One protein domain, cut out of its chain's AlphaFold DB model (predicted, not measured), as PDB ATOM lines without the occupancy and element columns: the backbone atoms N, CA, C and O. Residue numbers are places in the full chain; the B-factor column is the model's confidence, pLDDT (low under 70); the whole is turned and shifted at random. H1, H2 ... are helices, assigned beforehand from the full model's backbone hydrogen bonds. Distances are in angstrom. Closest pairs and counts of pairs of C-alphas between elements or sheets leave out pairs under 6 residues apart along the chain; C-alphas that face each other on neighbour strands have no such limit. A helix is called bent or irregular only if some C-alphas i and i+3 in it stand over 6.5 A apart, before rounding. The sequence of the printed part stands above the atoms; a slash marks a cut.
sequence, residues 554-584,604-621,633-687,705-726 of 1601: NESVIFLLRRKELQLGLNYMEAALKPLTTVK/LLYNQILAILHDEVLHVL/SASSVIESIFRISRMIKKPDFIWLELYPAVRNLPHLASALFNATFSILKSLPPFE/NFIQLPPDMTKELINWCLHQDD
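This is residues 554 to 584, 604 to 621, 633 to 687 and 705 to 726 of the 1601 residues of the protein "Vps8 domain-containing protein" of Schistosoma mansoni (UniProt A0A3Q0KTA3). Look for a loosely packed up-and-down bundle of four helices, H2, H3, H4 and H5, each running against the one before it in the chain, with H4 nearest the middle of the whole and H2 the longest helix by residues. H1 folds back beside H2 and H3 on one side; on the other side H6 packs on H4 and H5, and H7 crosses H6. The printed part has 126 residues with seven named helices, H1 to H7 in chain order, and no named strand: all helix. The whole is compact, with a radius of gyration of the C-alphas of 15.1 A, and spans 43 by 34 by 24 A.

Find C-alpha 566 at (-55.136, 59.463, 27.072); from there H2, residues 566 to 584, runs 29.0 A to C-alpha 584 at (-54.950, 38.784, 6.705), with a kink of 29 degrees near residue 577. It is only just irregular: C-alphas 576 and 579 are 6.9 A apart. H1, residues 554 to 562, is 12.1 A long. H3, residues 604 to 621, runs 24.6 A with a kink of 25 degrees near residue 615; it is neither bent nor irregular, but only just: C-alphas 615 and 618 are 6.5 A apart. H4, residues 633 to 648, is 22.4 A long. H5, residues 652 to 662, is 14.8 A long and only just irregular, with C-alphas 656 and 659 6.6 A apart. H6, residues 666 to 681, is 21.9 A long. H7, residues 711 to 723, runs 18.2 A to C-alpha 723 at (-50.900, 39.889, 48.835).

H2 touches H4 the same way at a shallow tilt of 28 degrees, closest at the C-alphas of Gln 567 and Val 637, 5.6 A. With residues 566 to 573 alone H2 touches H1, its hairpin partner, closest at the C-alphas of Val 557 and Gly 569, 4.7 A. H2 and H3 are close but not clearly touching. H4 and H5, a hairpin, only just touch, with 3 pairs of C-alphas within 8 A, closest at Ser 645 and Phe 653, 7.3 A. H4 touches H6 at a steep tilt of 45 degrees, closest at the C-alphas of Ser 635 and Ala 671, 5.1 A. H6 and H7 only just touch, about perpendicular at 83 degrees, closest at the C-alphas of Phe 673 and Leu 717, 6.2 A. In H1, H4, H6 and H7 every O i to N i+4 pair is within hydrogen-bond range; in H2 10 of 15 are, in H3 12 of 14, in H5 4 of 7.

The C-alphas of Arg 563 and Glu 687, the two farthest apart, are 46.6 A apart. Look for three cuts: C-alphas 584 and 604 are 18.0 A apart, 621 and 633 12.0 A, 687 and 705 15.3 A. Of the links printed whole, H1 to H2, H4 to H5 and H5 to H6 are tight. Mean pLDDT of the printed part is 75.4; among the residues under 70 are 579 to 584 and 723 to 726.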
ATOM      1  N   ASN A 554     -52.809  60.898  13.211       74.06
ATOM      2  CA  ASN A 554     -51.688  61.155  14.115       74.06
ATOM      3  C   ASN A 554     -51.805  62.546  14.747       74.06
ATOM      4  O   ASN A 554     -51.640  62.654  15.957       74.06
ATOM      5  N   GLU A 555     -52.171  63.585  13.987       75.13
ATOM      6  CA  GLU A 555     -52.489  64.902  14.558       75.13
ATOM      7  C   GLU A 555     -53.642  64.818  15.556       75.13
ATOM      8  O   GLU A 555     -53.567  65.426  16.617       75.13
ATOM      9  N   SER A 556     -54.689  64.046  15.244       79.11
ATOM     10  CA  SER A 556     -55.837  63.854  16.138       79.11
ATOM     11  C   SER A 556     -55.415  63.162  17.438       79.11
ATOM     12  O   SER A 556     -55.801  63.594  18.521       79.11
ATOM     13  N   VAL A 557     -54.578  62.119  17.352       79.81
ATOM     14  CA  VAL A 557     -54.027  61.424  18.526       79.81
ATOM     15  C   VAL A 557     -53.146  62.365  19.342       79.81
ATOM     16  O   VAL A 557     -53.384  62.517  20.534       79.81
ATOM     17  N   ILE A 558     -52.178  63.040  18.722       79.67
ATOM     18  CA  ILE A 558     -51.278  63.981  19.408       79.67
ATOM     19  C   ILE A 558     -52.082  65.117  20.055       79.67
ATOM     20  O   ILE A 558     -51.827  65.482  21.201       79.67
ATOM     21  N   PHE A 559     -53.097  65.642  19.366       78.99
ATOM     22  CA  PHE A 559     -53.997  66.663  19.896       78.99
ATOM     23  C   PHE A 559     -54.737  66.181  21.153       78.99
ATOM     24  O   PHE A 559     -54.768  66.893  22.156       78.99
ATOM     25  N   LEU A 560     -55.276  64.959  21.139       79.21
ATOM     26  CA  LEU A 560     -55.938  64.357  22.302       79.21
ATOM     27  C   LEU A 560     -54.969  64.099  23.462       79.21
ATOM     28  O   LEU A 560     -55.290  64.404  24.613       79.21
ATOM     29  N   LEU A 561     -53.771  63.589  23.166       77.48
ATOM     30  CA  LEU A 561     -52.737  63.326  24.168       77.48
ATOM     31  C   LEU A 561     -52.284  64.624  24.854       77.48
ATOM     32  O   LEU A 561     -52.209  64.670  26.081       77.48
ATOM     33  N   ARG A 562     -52.109  65.716  24.098       78.76
ATOM     34  CA  ARG A 562     -51.782  67.046  24.647       78.76
ATOM     35  C   ARG A 562     -52.884  67.624  25.537       78.76
ATOM     36  O   ARG A 562     -52.582  68.368  26.467       78.76
ATOM     37  N   ARG A 563     -54.149  67.251  25.313       76.57
ATOM     38  CA  ARG A 563     -55.291  67.607  26.183       76.57
ATOM     39  C   ARG A 563     -55.456  66.678  27.390       76.57
ATOM     40  O   ARG A 563     -56.407  66.844  28.146       76.57
ATOM     41  N   LYS A 564     -54.526  65.736  27.596       73.98
ATOM     42  CA  LYS A 564     -54.558  64.696  28.639       73.98
ATOM     43  C   LYS A 564     -55.718  63.696  28.500       73.98
ATOM     44  O   LYS A 564     -56.003  62.953  29.434       73.98
ATOM     45  N   GLU A 565     -56.348  63.595  27.327       77.50
ATOM     46  CA  GLU A 565     -57.383  62.590  27.031       77.50
ATOM     47  C   GLU A 565     -56.752  61.271  26.542       77.50
ATOM     48  O   GLU A 565     -56.960  60.818  25.412       77.50
ATOM     49  N   LEU A 566     -55.954  60.638  27.410       76.63
ATOM     50  CA  LEU A 566     -55.136  59.463  27.072       76.63
ATOM     51  C   LEU A 566     -55.944  58.293  26.500       76.63
ATOM     52  O   LEU A 566     -55.574  57.724  25.474       76.63
ATOM     53  N   GLN A 567     -57.060  57.940  27.144       78.68
ATOM     54  CA  GLN A 567     -57.871  56.793  26.733       78.68
ATOM     55  C   GLN A 567     -58.460  56.987  25.332       78.68
ATOM     56  O   GLN A 567     -58.488  56.048  24.537       78.68
ATOM     57  N   LEU A 568     -58.911  58.203  25.012       76.12
ATOM     58  CA  LEU A 568     -59.450  58.506  23.690       76.12
ATOM     59  C   LEU A 568     -58.336  58.404  22.640       76.12
ATOM     60  O   LEU A 568     -58.516  57.721  21.634       76.12
ATOM     61  N   GLY A 569     -57.163  58.992  22.912       81.85
ATOM     62  CA  GLY A 569     -55.987  58.901  22.040       81.85
ATOM     63  C   GLY A 569     -55.548  57.456  21.763       81.85
ATOM     64  O   GLY A 569     -55.327  57.089  20.608       81.85
ATOM     65  N   LEU A 570     -55.503  56.602  22.792       83.39
ATOM     66  CA  LEU A 570     -55.197  55.170  22.655       83.39
ATOM     67  C   LEU A 570     -56.260  54.420  21.850       83.39
ATOM     68  O   LEU A 570     -55.914  53.623  20.979       83.39
ATOM     69  N   ASN A 571     -57.544  54.719  22.056       80.41
ATOM     70  CA  ASN A 571     -58.618  54.129  21.256       80.41
ATOM     71  C   ASN A 571     -58.487  54.491  19.765       80.41
ATOM     72  O   ASN A 571     -58.732  53.639  18.908       80.41
ATOM     73  N   TYR A 572     -58.071  55.723  19.439       75.54
ATOM     74  CA  TYR A 572     -57.788  56.123  18.055       75.54
ATOM     75  C   TYR A 572     -56.583  55.380  17.471       75.54
ATOM     76  O   TYR A 572     -56.657  54.931  16.325       75.54
ATOM     77  N   MET A 573     -55.511  55.184  18.250       81.35
ATOM     78  CA  MET A 573     -54.369  54.361  17.830       81.35
ATOM     79  C   MET A 573     -54.780  52.903  17.570       81.35
ATOM     80  O   MET A 573     -54.415  52.328  16.544       81.35
ATOM     81  N   GLU A 574     -55.595  52.308  18.447       79.03
ATOM     82  CA  GLU A 574     -56.119  50.949  18.262       79.03
ATOM     83  C   GLU A 574     -57.001  50.862  17.002       79.03
ATOM     84  O   GLU A 574     -56.877  49.933  16.198       79.03
ATOM     85  N   ALA A 575     -57.873  51.853  16.790       71.98
ATOM     86  CA  ALA A 575     -58.730  51.929  15.612       71.98
ATOM     87  C   ALA A 575     -57.924  52.059  14.310       71.98
ATOM     88  O   ALA A 575     -58.309  51.450  13.313       71.98
ATOM     89  N   ALA A 576     -56.792  52.772  14.322       71.55
ATOM     90  CA  ALA A 576     -55.898  52.877  13.169       71.55
ATOM     91  C   ALA A 576     -55.234  51.530  12.812       71.55
ATOM     92  O   ALA A 576     -54.974  51.261  11.639       71.55
ATOM     93  N   LEU A 577     -55.016  50.648  13.797       74.70
ATOM     94  CA  LEU A 577     -54.395  49.331  13.605       74.70
ATOM     95  C   LEU A 577     -55.381  48.222  13.171       74.70
ATOM     96  O   LEU A 577     -54.986  47.287  12.468       74.70
ATOM     97  N   LYS A 578     -56.669  48.303  13.541       70.62
ATOM     98  CA  LYS A 578     -57.707  47.284  13.226       70.62
ATOM     99  C   LYS A 578     -57.861  46.921  11.736       70.62
ATOM    100  O   LYS A 578     -58.067  45.746  11.417       70.62
ATOM    101  N   PRO A 579     -57.776  47.864  10.783       62.50
ATOM    102  CA  PRO A 579     -57.924  47.541   9.370       62.50
ATOM    103  C   PRO A 579     -56.768  46.692   8.809       62.50
ATOM    104  O   PRO A 579     -56.943  46.064   7.767       62.50
ATOM    105  N   LEU A 580     -55.602  46.664   9.464       63.39
ATOM    106  CA  LEU A 580     -54.446  45.862   9.039       63.39
ATOM    107  C   LEU A 580     -54.533  44.412   9.536       63.39
ATOM    108  O   LEU A 580     -54.058  43.492   8.872       63.39
ATOM    109  N   THR A 581     -55.195  44.174  10.671       55.33
ATOM    110  CA  THR A 581     -55.359  42.820  11.228       55.33
ATOM    111  C   THR A 581     -56.449  42.012  10.516       55.33
ATOM    112  O   THR A 581     -56.336  40.794  10.405       55.33
ATOM    113  N   THR A 582     -57.474  42.676   9.971       48.78
ATOM    114  CA  THR A 582     -58.620  42.038   9.290       48.78
ATOM    115  C   THR A 582     -58.317  41.564   7.863       48.78
ATOM    116  O   THR A 582     -58.853  40.545   7.424       48.78
ATOM    117  N   VAL A 583     -57.414  42.235   7.140       49.20
ATOM    118  CA  VAL A 583     -57.065  41.888   5.745       49.20
ATOM    119  C   VAL A 583     -56.327  40.542   5.640       49.20
ATOM    120  O   VAL A 583     -56.409  39.875   4.612       49.20
ATOM    121  N   LYS A 584     -55.677  40.068   6.711       44.98
ATOM    122  CA  LYS A 584     -54.950  38.784   6.705       44.98
ATOM    123  C   LYS A 584     -55.850  37.548   6.878       44.98
ATOM    124  O   LYS A 584     -55.383  36.443   6.632       44.98
ATOM    125  N   LEU A 604     -43.886  51.262   8.846       70.55
ATOM    126  CA  LEU A 604     -43.863  52.703   9.084       70.55
ATOM    127  C   LEU A 604     -44.916  53.104  10.123       70.55
ATOM    128  O   LEU A 604     -44.591  53.827  11.064       70.55
ATOM    129  N   LEU A 605     -46.144  52.583  10.005       73.88
ATOM    130  CA  LEU A 605     -47.214  52.842  10.971       73.88
ATOM    131  C   LEU A 605     -46.858  52.303  12.363       73.88
ATOM    132  O   LEU A 605     -47.057  52.989  13.363       73.88
ATOM    133  N   TYR A 606     -46.297  51.096  12.437       81.40
ATOM    134  CA  TYR A 606     -45.852  50.500  13.699       81.40
ATOM    135  C   TYR A 606     -44.783  51.348  14.388       81.40
ATOM    136  O   TYR A 606     -44.869  51.576  15.594       81.40
ATOM    137  N   ASN A 607     -43.809  51.856  13.632       80.42
ATOM    138  CA  ASN A 607     -42.775  52.733  14.177       80.42
ATOM    139  C   ASN A 607     -43.335  54.107  14.586       80.42
ATOM    140  O   ASN A 607     -42.931  54.625  15.621       80.42
ATOM    141  N   GLN A 608     -44.295  54.667  13.840       78.51
ATOM    142  CA  GLN A 608     -44.973  55.914  14.221       78.51
ATOM    143  C   GLN A 608     -45.758  55.766  15.528       78.51
ATOM    144  O   GLN A 608     -45.652  56.620  16.403       78.51
ATOM    145  N   ILE A 609     -46.513  54.676  15.695       83.61
ATOM    146  CA  ILE A 609     -47.268  54.437  16.932       83.61
ATOM    147  C   ILE A 609     -46.318  54.189  18.108       83.61
ATOM    148  O   ILE A 609     -46.560  54.710  19.192       83.61
ATOM    149  N   LEU A 610     -45.215  53.459  17.904       81.81
ATOM    150  CA  LEU A 610     -44.186  53.297  18.938       81.81
ATOM    151  C   LEU A 610     -43.558  54.632  19.348       81.81
ATOM    152  O   LEU A 610     -43.397  54.863  20.540       81.81
ATOM    153  N   ALA A 611     -43.257  55.516  18.393       83.76
ATOM    154  CA  ALA A 611     -42.741  56.849  18.697       83.76
ATOM    155  C   ALA A 611     -43.751  57.673  19.512       83.76
ATOM    156  O   ALA A 611     -43.377  58.273  20.510       83.76
ATOM    157  N   ILE A 612     -45.044  57.632  19.164       82.87
ATOM    158  CA  ILE A 612     -46.100  58.312  19.936       82.87
ATOM    159  C   ILE A 612     -46.218  57.730  21.356       82.87
ATOM    160  O   ILE A 612     -46.368  58.480  22.322       82.87
ATOM    161  N   LEU A 613     -46.143  56.402  21.509       84.18
ATOM    162  CA  LEU A 613     -46.167  55.757  22.825       84.18
ATOM    163  C   LEU A 613     -44.967  56.182  23.686       84.18
ATOM    164  O   LEU A 613     -45.145  56.476  24.867       84.18
ATOM    165  N   HIS A 614     -43.774  56.239  23.092       83.34
ATOM    166  CA  HIS A 614     -42.550  56.638  23.778       83.34
ATOM    167  C   HIS A 614     -42.548  58.131  24.146       83.34
ATOM    168  O   HIS A 614     -42.377  58.478  25.312       83.34
ATOM    169  N   ASP A 615     -42.771  59.014  23.172       80.93
ATOM    170  CA  ASP A 615     -42.555  60.455  23.338       80.93
ATOM    171  C   ASP A 615     -43.708  61.149  24.072       80.93
ATOM    172  O   ASP A 615     -43.477  62.024  24.905       80.93
ATOM    173  N   GLU A 616     -44.955  60.756  23.794       79.88
ATOM    174  CA  GLU A 616     -46.136  61.431  24.340       79.88
ATOM    175  C   GLU A 616     -46.749  60.632  25.505       79.88
ATOM    176  O   GLU A 616     -46.975  61.182  26.582       79.88
ATOM    177  N   VAL A 617     -46.992  59.321  25.353       80.17
ATOM    178  CA  VAL A 617     -47.736  58.544  26.372       80.17
ATOM    179  C   VAL A 617     -46.913  58.288  27.639       80.17
ATOM    180  O   VAL A 617     -47.424  58.523  28.737       80.17
ATOM    181  N   LEU A 618     -45.649  57.858  27.527       79.10
ATOM    182  CA  LEU A 618     -44.791  57.661  28.709       79.10
ATOM    183  C   LEU A 618     -44.539  58.976  29.455       79.10
ATOM    184  O   LEU A 618     -44.556  58.990  30.685       79.10
ATOM    185  N   HIS A 619     -44.366  60.087  28.733       76.85
ATOM    186  CA  HIS A 619     -44.179  61.399  29.349       76.85
ATOM    187  C   HIS A 619     -45.418  61.837  30.147       76.85
ATOM    188  O   HIS A 619     -45.297  62.343  31.267       76.85
ATOM    189  N   VAL A 620     -46.627  61.604  29.625       74.01
ATOM    190  CA  VAL A 620     -47.860  61.907  30.371       74.01
ATOM    191  C   VAL A 620     -48.014  60.988  31.589       74.01
ATOM    192  O   VAL A 620     -48.377  61.474  32.656       74.01
ATOM    193  N   LEU A 621     -47.686  59.695  31.484       73.89
ATOM    194  CA  LEU A 621     -47.737  58.766  32.625       73.89
ATOM    195  C   LEU A 621     -46.721  59.127  33.724       73.89
ATOM    196  O   LEU A 621     -47.042  59.037  34.905       73.89
ATOM    197  N   SER A 633     -59.832  55.080  34.876       59.99
ATOM    198  CA  SER A 633     -59.168  55.279  33.584       59.99
ATOM    199  C   SER A 633     -57.777  54.634  33.504       59.99
ATOM    200  O   SER A 633     -57.357  54.210  32.428       59.99
ATOM    201  N   ALA A 634     -57.071  54.498  34.630       65.01
ATOM    202  CA  ALA A 634     -55.694  54.012  34.666       65.01
ATOM    203  C   ALA A 634     -55.587  52.538  34.231       65.01
ATOM    204  O   ALA A 634     -54.704  52.183  33.450       65.01
ATOM    205  N   SER A 635     -56.530  51.692  34.669       69.61
ATOM    206  CA  SER A 635     -56.576  50.278  34.273       69.61
ATOM    207  C   SER A 635     -56.879  50.121  32.785       69.61
ATOM    208  O   SER A 635     -56.176  49.395  32.082       69.61
ATOM    209  N   SER A 636     -57.871  50.861  32.275       75.36
ATOM    210  CA  SER A 636     -58.212  50.824  30.849       75.36
ATOM    211  C   SER A 636     -57.076  51.335  29.957       75.36
ATOM    212  O   SER A 636     -56.876  50.801  28.865       75.36
ATOM    213  N   VAL A 637     -56.298  52.318  30.430       79.73
ATOM    214  CA  VAL A 637     -55.149  52.876  29.701       79.73
ATOM    215  C   VAL A 637     -54.052  51.825  29.563       79.73
ATOM    216  O   VAL A 637     -53.608  51.557  28.446       79.73
ATOM    217  N   ILE A 638     -53.661  51.172  30.664       80.86
ATOM    218  CA  ILE A 638     -52.640  50.115  30.640       80.86
ATOM    219  C   ILE A 638     -53.092  48.936  29.774       80.86
ATOM    220  O   ILE A 638     -52.316  48.446  28.953       80.86
ATOM    221  N   GLU A 639     -54.355  48.519  29.878       77.21
ATOM    222  CA  GLU A 639     -54.891  47.446  29.038       77.21
ATOM    223  C   GLU A 639     -54.850  47.814  27.544       77.21
ATOM    224  O   GLU A 639     -54.454  47.001  26.707       77.21
ATOM    225  N   SER A 640     -55.191  49.060  27.207       80.14
ATOM    226  CA  SER A 640     -55.136  49.562  25.829       80.14
ATOM    227  C   SER A 640     -53.699  49.589  25.301       80.14
ATOM    228  O   SER A 640     -53.460  49.152  24.176       80.14
ATOM    229  N   ILE A 641     -52.723  50.007  26.119       83.49
ATOM    230  CA  ILE A 641     -51.295  49.955  25.765       83.49
ATOM    231  C   ILE A 641     -50.866  48.505  25.502       83.49
ATOM    232  O   ILE A 641     -50.275  48.233  24.460       83.49
ATOM    233  N   PHE A 642     -51.238  47.552  26.364       78.26
ATOM    234  CA  PHE A 642     -50.959  46.125  26.149       78.26
ATOM    235  C   PHE A 642     -51.549  45.601  24.833       78.26
ATOM    236  O   PHE A 642     -50.868  44.886  24.089       78.26
ATOM    237  N   ARG A 643     -52.803  45.957  24.513       76.93
ATOM    238  CA  ARG A 643     -53.440  45.569  23.243       76.93
ATOM    239  C   ARG A 643     -52.696  46.159  22.046       76.93
ATOM    240  O   ARG A 643     -52.413  45.425  21.100       76.93
ATOM    241  N   ILE A 644     -52.326  47.438  22.104       81.66
ATOM    242  CA  ILE A 644     -51.580  48.121  21.040       81.66
ATOM    243  C   ILE A 644     -50.187  47.494  20.864       81.66
ATOM    244  O   ILE A 644     -49.833  47.105  19.750       81.66
ATOM    245  N   SER A 645     -49.420  47.293  21.941       80.29
ATOM    246  CA  SER A 645     -48.098  46.645  21.896       80.29
ATOM    247  C   SER A 645     -48.169  45.222  21.330       80.29
ATOM    248  O   SER A 645     -47.305  44.816  20.546       80.29
ATOM    249  N   ARG A 646     -49.238  44.478  21.648       75.18
ATOM    250  CA  ARG A 646     -49.516  43.164  21.056       75.18
ATOM    251  C   ARG A 646     -49.818  43.259  19.555       75.18
ATOM    252  O   ARG A 646     -49.318  42.428  18.800       75.18
ATOM    253  N   MET A 647     -50.596  44.248  19.106       74.28
ATOM    254  CA  MET A 647     -50.883  44.465  17.677       74.28
ATOM    255  C   MET A 647     -49.626  44.846  16.879       74.28
ATOM    256  O   MET A 647     -49.484  44.418  15.737       74.28
ATOM    257  N   ILE A 648     -48.698  45.584  17.495       77.17
ATOM    258  CA  ILE A 648     -47.420  46.015  16.897       77.17
ATOM    259  C   ILE A 648     -46.352  44.900  16.913       77.17
ATOM    260  O   ILE A 648     -45.326  45.005  16.242       77.17
ATOM    261  N   LYS A 649     -46.591  43.796  17.639       71.27
ATOM    262  CA  LYS A 649     -45.665  42.654  17.792       71.27
ATOM    263  C   LYS A 649     -44.307  43.014  18.423       71.27
ATOM    264  O   LYS A 649     -43.319  42.332  18.162       71.27
ATOM    265  N   LYS A 650     -44.248  44.047  19.271       71.12
ATOM    266  CA  LYS A 650     -43.053  44.408  20.060       71.12
ATOM    267  C   LYS A 650     -43.381  44.423  21.561       71.12
ATOM    268  O   LYS A 650     -43.643  45.493  22.109       71.12
ATOM    269  N   PRO A 651     -43.417  43.252  22.231       68.87
ATOM    270  CA  PRO A 651     -43.712  43.169  23.664       68.87
ATOM    271  C   PRO A 651     -42.628  43.803  24.538       68.87
ATOM    272  O   PRO A 651     -42.925  44.208  25.656       68.87
ATOM    273  N   ASP A 652     -41.405  43.940  24.020       74.28
ATOM    274  CA  ASP A 652     -40.249  44.471  24.749       74.28
ATOM    275  C   ASP A 652     -40.515  45.855  25.355       74.28
ATOM    276  O   ASP A 652     -40.060  46.129  26.462       74.28
ATOM    277  N   PHE A 653     -41.330  46.689  24.694       81.83
ATOM    278  CA  PHE A 653     -41.771  47.990  25.213       81.83
ATOM    279  C   PHE A 653     -42.428  47.880  26.601       81.83
ATOM    280  O   PHE A 653     -42.202  48.715  27.475       81.83
ATOM    281  N   ILE A 654     -43.214  46.825  26.837       79.31
ATOM    282  CA  ILE A 654     -43.956  46.627  28.088       79.31
ATOM    283  C   ILE A 654     -42.985  46.396  29.253       79.31
ATOM    284  O   ILE A 654     -43.154  46.969  30.330       79.31
ATOM    285  N   TRP A 655     -41.958  45.572  29.051       76.93
ATOM    286  CA  TRP A 655     -41.049  45.176  30.130       76.93
ATOM    287  C   TRP A 655     -39.841  46.110  30.270       76.93
ATOM    288  O   TRP A 655     -39.382  46.332  31.388       76.93
ATOM    289  N   LEU A 656     -39.318  46.655  29.163       79.04
ATOM    290  CA  LEU A 656     -38.114  47.497  29.157       79.04
ATOM    291  C   LEU A 656     -38.402  48.982  29.396       79.04
ATOM    292  O   LEU A 656     -37.533  49.672  29.921       79.04
ATOM    293  N   GLU A 657     -39.592  49.476  29.040       82.36
ATOM    294  CA  GLU A 657     -39.918  50.907  29.126       82.36
ATOM    295  C   GLU A 657     -41.121  51.172  30.042       82.36
ATOM    296  O   GLU A 657     -41.016  51.957  30.987       82.36
ATOM    297  N   LEU A 658     -42.242  50.465  29.845       83.18
ATOM    298  CA  LEU A 658     -43.468  50.692  30.617       83.18
ATOM    299  C   LEU A 658     -43.351  50.235  32.084       83.18
ATOM    300  O   LEU A 658     -43.690  51.004  32.982       83.18
ATOM    301  N   TYR A 659     -42.863  49.016  32.360       84.20
ATOM    302  CA  TYR A 659     -42.710  48.528  33.741       84.20
ATOM    303  C   TYR A 659     -41.776  49.422  34.581       84.20
ATOM    304  O   TYR A 659     -42.196  49.836  35.663       84.20
ATOM    305  N   PRO A 660     -40.571  49.818  34.118       83.79
ATOM    306  CA  PRO A 660     -39.716  50.738  34.867       83.79
ATOM    307  C   PRO A 660     -40.354  52.105  35.137       83.79
ATOM    308  O   PRO A 660     -40.138  52.657  36.216       83.79
ATOM    309  N   ALA A 661     -41.149  52.631  34.198       79.77
ATOM    310  CA  ALA A 661     -41.858  53.898  34.372       79.77
ATOM    311  C   ALA A 661     -42.979  53.805  35.423       79.77
ATOM    312  O   ALA A 661     -43.238  54.762  36.149       79.77
ATOM    313  N   VAL A 662     -43.623  52.641  35.529       81.56
ATOM    314  CA  VAL A 662     -44.843  52.446  36.322       81.56
ATOM    315  C   VAL A 662     -44.596  51.768  37.678       81.56
ATOM    316  O   VAL A 662     -45.401  51.932  38.591       81.56
ATOM    317  N   ARG A 663     -43.485  51.042  37.870       80.21
ATOM    318  CA  ARG A 663     -43.242  50.206  39.068       80.21
ATOM    319  C   ARG A 663     -43.337  50.948  40.410       80.21
ATOM    320  O   ARG A 663     -43.673  50.340  41.417       80.21
ATOM    321  N   ASN A 664     -43.047  52.251  40.432       80.26
ATOM    322  CA  ASN A 664     -43.101  53.069  41.650       80.26
ATOM    323  C   ASN A 664     -44.521  53.584  41.967       80.26
ATOM    324  O   ASN A 664     -44.725  54.200  43.010       80.26
ATOM    325  N   LEU A 665     -45.496  53.348  41.081       80.42
ATOM    326  CA  LEU A 665     -46.880  53.798  41.200       80.42
ATOM    327  C   LEU A 665     -47.783  52.578  41.462       80.42
ATOM    328  O   LEU A 665     -48.115  51.853  40.523       80.42
ATOM    329  N   PRO A 666     -48.215  52.324  42.713       72.20
ATOM    330  CA  PRO A 666     -48.817  51.046  43.108       72.20
ATOM    331  C   PRO A 666     -50.102  50.702  42.340       72.20
ATOM    332  O   PRO A 666     -50.313  49.545  41.982       72.20
ATOM    333  N   HIS A 667     -50.940  51.693  42.020       73.25
ATOM    334  CA  HIS A 667     -52.186  51.477  41.272       73.25
ATOM    335  C   HIS A 667     -51.939  51.096  39.805       73.25
ATOM    336  O   HIS A 667     -52.563  50.169  39.291       73.25
ATOM    337  N   LEU A 668     -51.000  51.772  39.138       75.98
ATOM    338  CA  LEU A 668     -50.650  51.483  37.748       75.98
ATOM    339  C   LEU A 668     -49.837  50.183  37.635       75.98
ATOM    340  O   LEU A 668     -50.064  49.404  36.711       75.98
ATOM    341  N   ALA A 669     -48.957  49.894  38.602       80.28
ATOM    342  CA  ALA A 669     -48.254  48.615  38.692       80.28
ATOM    343  C   ALA A 669     -49.243  47.457  38.889       80.28
ATOM    344  O   ALA A 669     -49.151  46.436  38.213       80.28
ATOM    345  N   SER A 670     -50.261  47.644  39.734       79.78
ATOM    346  CA  SER A 670     -51.336  46.666  39.902       79.78
ATOM    347  C   SER A 670     -52.147  46.451  38.620       79.78
ATOM    348  O   SER A 670     -52.482  45.312  38.304       79.78
ATOM    349  N   ALA A 671     -52.455  47.509  37.862       77.98
ATOM    350  CA  ALA A 671     -53.125  47.385  36.566       77.98
ATOM    351  C   ALA A 671     -52.256  46.644  35.532       77.98
ATOM    352  O   ALA A 671     -52.755  45.803  34.784       77.98
ATOM    353  N   LEU A 672     -50.943  46.903  35.531       83.06
ATOM    354  CA  LEU A 672     -49.965  46.197  34.701       83.06
ATOM    355  C   LEU A 672     -49.919  44.701  35.038       83.06
ATOM    356  O   LEU A 672     -49.946  43.860  34.135       83.06
ATOM    357  N   PHE A 673     -49.890  44.354  36.327       84.93
ATOM    358  CA  PHE A 673     -49.909  42.964  36.780       84.93
ATOM    359  C   PHE A 673     -51.234  42.268  36.460       84.93
ATOM    360  O   PHE A 673     -51.201  41.142  35.972       84.93
ATOM    361  N   ASN A 674     -52.376  42.946  36.610       81.22
ATOM    362  CA  ASN A 674     -53.686  42.446  36.174       81.22
ATOM    363  C   ASN A 674     -53.703  42.105  34.675       81.22
ATOM    364  O   ASN A 674     -54.093  40.999  34.286       81.22
ATOM    365  N   ALA A 675     -53.242  43.028  33.826       76.05
ATOM    366  CA  ALA A 675     -53.164  42.807  32.383       76.05
ATOM    367  C   ALA A 675     -52.213  41.645  32.038       76.05
ATOM    368  O   ALA A 675     -52.549  40.783  31.222       76.05
ATOM    369  N   THR A 676     -51.062  41.568  32.715       80.41
ATOM    370  CA  THR A 676     -50.081  40.481  32.555       80.41
ATOM    371  C   THR A 676     -50.669  39.127  32.964       80.41
ATOM    372  O   THR A 676     -50.561  38.152  32.221       80.41
ATOM    373  N   PHE A 677     -51.356  39.066  34.108       81.75
ATOM    374  CA  PHE A 677     -52.020  37.862  34.606       81.75
ATOM    375  C   PHE A 677     -53.122  37.380  33.661       81.75
ATOM    376  O   PHE A 677     -53.200  36.188  33.367       81.75
ATOM    377  N   SER A 678     -53.946  38.294  33.137       75.62
ATOM    378  CA  SER A 678     -55.007  37.968  32.174       75.62
ATOM    379  C   SER A 678     -54.447  37.290  30.916       75.62
ATOM    380  O   SER A 678     -54.994  36.295  30.432       75.62
ATOM    381  N   ILE A 679     -53.290  37.757  30.434       72.81
ATOM    382  CA  ILE A 679     -52.587  37.135  29.308       72.81
ATOM    383  C   ILE A 679     -52.037  35.762  29.698       72.81
ATOM    384  O   ILE A 679     -52.293  34.799  28.974       72.81
ATOM    385  N   LEU A 680     -51.337  35.640  30.832       75.35
ATOM    386  CA  LEU A 680     -50.806  34.352  31.300       75.35
ATOM    387  C   LEU A 680     -51.924  33.316  31.450       75.35
ATOM    388  O   LEU A 680     -51.797  32.208  30.944       75.35
ATOM    389  N   LYS A 681     -53.064  33.690  32.035       77.91
ATOM    390  CA  LYS A 681     -54.243  32.824  32.179       77.91
ATOM    391  C   LYS A 681     -54.742  32.267  30.837       77.91
ATOM    392  O   LYS A 681     -55.257  31.152  30.803       77.91
ATOM    393  N   SER A 682     -54.579  33.014  29.742       72.69
ATOM    394  CA  SER A 682     -54.984  32.581  28.396       72.69
ATOM    395  C   SER A 682     -54.032  31.569  27.735       72.69
ATOM    396  O   SER A 682     -54.373  31.007  26.693       72.69
ATOM    397  N   LEU A 683     -52.849  31.326  28.310       68.06
ATOM    398  CA  LEU A 683     -51.856  30.382  27.791       68.06
ATOM    399  C   LEU A 683     -52.042  28.974  28.397       68.06
ATOM    400  O   LEU A 683     -52.506  28.851  29.535       68.06
ATOM    401  N   PRO A 684     -51.697  27.894  27.669       66.13
ATOM    402  CA  PRO A 684     -51.611  26.554  28.253       66.13
ATOM    403  C   PRO A 684     -50.416  26.446  29.229       66.13
ATOM    404  O   PRO A 684     -49.531  27.307  29.189       66.13
ATOM    405  N   PRO A 685     -50.376  25.421  30.108       70.56
ATOM    406  CA  PRO A 685     -49.224  25.137  30.969       70.56
ATOM    407  C   PRO A 685     -47.917  25.086  30.175       70.56
ATOM    408  O   PRO A 685     -47.908  24.621  29.032       70.56
ATOM    409  N   PHE A 686     -46.829  25.568  30.780       69.49
ATOM    410  CA  PHE A 686     -45.567  25.877  30.096       69.49
ATOM    411  C   PHE A 686     -45.071  24.731  29.197       69.49
ATOM    412  O   PHE A 686     -44.695  24.936  28.044       69.49
ATOM    413  N   GLU A 687     -45.153  23.504  29.693       60.91
ATOM    414  CA  GLU A 687     -44.622  22.319  29.031       60.91
ATOM    415  C   GLU A 687     -45.448  21.817  27.833       60.91
ATOM    416  O   GLU A 687     -44.894  21.206  26.917       60.91
ATOM    417  N   ASN A 705     -42.558  35.318  23.635       56.34
ATOM    418  CA  ASN A 705     -41.993  36.576  24.142       56.34
ATOM    419  C   ASN A 705     -42.777  37.192  25.324       56.34
ATOM    420  O   ASN A 705     -42.278  38.106  25.973       56.34
ATOM    421  N   PHE A 706     -43.986  36.706  25.631       58.53
ATOM    422  CA  PHE A 706     -44.753  37.124  26.815       58.53
ATOM    423  C   PHE A 706     -44.569  36.189  28.029       58.53
ATOM    424  O   PHE A 706     -45.092  36.487  29.098       58.53
ATOM    425  N   ILE A 707     -43.849  35.067  27.882       63.71
ATOM    426  CA  ILE A 707     -43.650  34.054  28.940       63.71
ATOM    427  C   ILE A 707     -42.317  34.263  29.678       63.71
ATOM    428  O   ILE A 707     -42.195  33.930  30.856       63.71
ATOM    429  N   GLN A 708     -41.322  34.846  29.006       71.94
ATOM    430  CA  GLN A 708     -40.029  35.189  29.601       71.94
ATOM    431  C   GLN A 708     -40.082  36.561  30.279       71.94
ATOM    432  O   GLN A 708     -39.635  37.569  29.735       71.94
ATOM    433  N   LEU A 709     -40.641  36.593  31.486       74.70
ATOM    434  CA  LEU A 709     -40.615  37.776  32.341       74.70
ATOM    435  C   LEU A 709     -39.250  37.902  33.045       74.70
ATOM    436  O   LEU A 709     -38.661  36.886  33.429       74.70
ATOM    437  N   PRO A 710     -38.739  39.125  33.274       78.38
ATOM    438  CA  PRO A 710     -37.568  39.327  34.121       78.38
ATOM    439  C   PRO A 710     -37.778  38.705  35.520       78.38
ATOM    440  O   PRO A 710     -38.891  38.796  36.052       78.38
ATOM    441  N   PRO A 711     -36.750  38.104  36.154       77.65
ATOM    442  CA  PRO A 711     -36.895  37.440  37.457       77.65
ATOM    443  C   PRO A 711     -37.455  38.362  38.551       77.65
ATOM    444  O   PRO A 711     -38.294  37.945  39.348       77.65
ATOM    445  N   ASP A 712     -37.051  39.636  38.541       79.95
ATOM    446  CA  ASP A 712     -37.513  40.645  39.501       79.95
ATOM    447  C   ASP A 712     -39.014  40.921  39.349       79.95
ATOM    448  O   ASP A 712     -39.769  40.837  40.319       79.95
ATOM    449  N   MET A 713     -39.465  41.152  38.111       83.45
ATOM    450  CA  MET A 713     -40.881  41.354  37.803       83.45
ATOM    451  C   MET A 713     -41.705  40.096  38.102       83.45
ATOM    452  O   MET A 713     -42.824  40.196  38.598       83.45
ATOM    453  N   THR A 714     -41.149  38.909  37.849       83.64
ATOM    454  CA  THR A 714     -41.805  37.621  38.129       83.64
ATOM    455  C   THR A 714     -42.042  37.440  39.626       83.64
ATOM    456  O   THR A 714     -43.137  37.068  40.046       83.64
ATOM    457  N   LYS A 715     -41.039  37.757  40.450       83.63
ATOM    458  CA  LYS A 715     -41.155  37.710  41.909       83.63
ATOM    459  C   LYS A 715     -42.196  38.705  42.427       83.63
ATOM    460  O   LYS A 715     -42.990  38.342  43.293       83.63
ATOM    461  N   GLU A 716     -42.218  39.931  41.905       82.78
ATOM    462  CA  GLU A 716     -43.234  40.924  42.278       82.78
ATOM    463  C   GLU A 716     -44.640  40.524  41.829       82.78
ATOM    464  O   GLU A 716     -45.569  40.658  42.619       82.78
ATOM    465  N   LEU A 717     -44.799  39.953  40.633       84.39
ATOM    466  CA  LEU A 717     -46.076  39.432  40.145       84.39
ATOM    467  C   LEU A 717     -46.603  38.296  41.038       84.39
ATOM    468  O   LEU A 717     -47.782  38.289  41.388       84.39
ATOM    469  N   ILE A 718     -45.740  37.353  41.436       83.99
ATOM    470  CA  ILE A 718     -46.106  36.246  42.338       83.99
ATOM    471  C   ILE A 718     -46.502  36.785  43.718       83.99
ATOM    472  O   ILE A 718     -47.529  36.381  44.264       83.99
ATOM    473  N   ASN A 719     -45.736  37.729  44.268       82.77
ATOM    474  CA  ASN A 719     -46.076  38.377  45.535       82.77
ATOM    475  C   ASN A 719     -47.390  39.160  45.438       82.77
ATOM    476  O   ASN A 719     -48.214  39.091  46.346       82.77
ATOM    477  N   TRP A 720     -47.611  39.869  44.333       83.79
ATOM    478  CA  TRP A 720     -48.844  40.600  44.077       83.79
ATOM    479  C   TRP A 720     -50.052  39.648  44.016       83.79
ATOM    480  O   TRP A 720     -51.057  39.915  44.670       83.79
ATOM    481  N   CYS A 721     -49.922  38.480  43.367       80.05
ATOM    482  CA  CYS A 721     -50.971  37.449  43.346       80.05
ATOM    483  C   CYS A 721     -51.338  36.934  44.753       80.05
ATOM    484  O   CYS A 721     -52.476  36.526  44.980       80.05
ATOM    485  N   LEU A 722     -50.392  36.960  45.699       74.72
ATOM    486  CA  LEU A 722     -50.583  36.490  47.077       74.72
ATOM    487  C   LEU A 722     -51.118  37.563  48.035       74.72
ATOM    488  O   LEU A 722     -51.821  37.223  48.989       74.72
ATOM    489  N   HIS A 723     -50.760  38.832  47.825       68.94
ATOM    490  CA  HIS A 723     -50.900  39.889  48.835       68.94
ATOM    491  C   HIS A 723     -51.957  40.957  48.540       68.94
ATOM    492  O   HIS A 723     -52.144  41.833  49.379       68.94
ATOM    493  N   GLN A 724     -52.654  40.922  47.405       58.30
ATOM    494  CA  GLN A 724     -53.608  41.985  47.088       58.30
ATOM    495  C   GLN A 724     -54.818  42.001  48.046       58.30
ATOM    496  O   GLN A 724     -55.471  40.977  48.252       58.30
ATOM    497  N   ASP A 725     -55.103  43.174  48.624       46.30
ATOM    498  CA  ASP A 725     -56.305  43.453  49.414       46.30
ATOM    499  C   ASP A 725     -57.500  43.725  48.488       46.30
ATOM    500  O   ASP A 725     -57.409  44.541  47.568       46.30
ATOM    501  N   ASP A 726     -58.625  43.061  48.763       44.15
ATOM    502  CA  ASP A 726     -59.878  43.021  47.990       44.15
ATOM    503  C   ASP A 726     -60.653  44.363  47.943       44.15
ATOM    504  O   ASP A 726     -61.858  44.412  48.178       44.15
TER     505      ASP A 726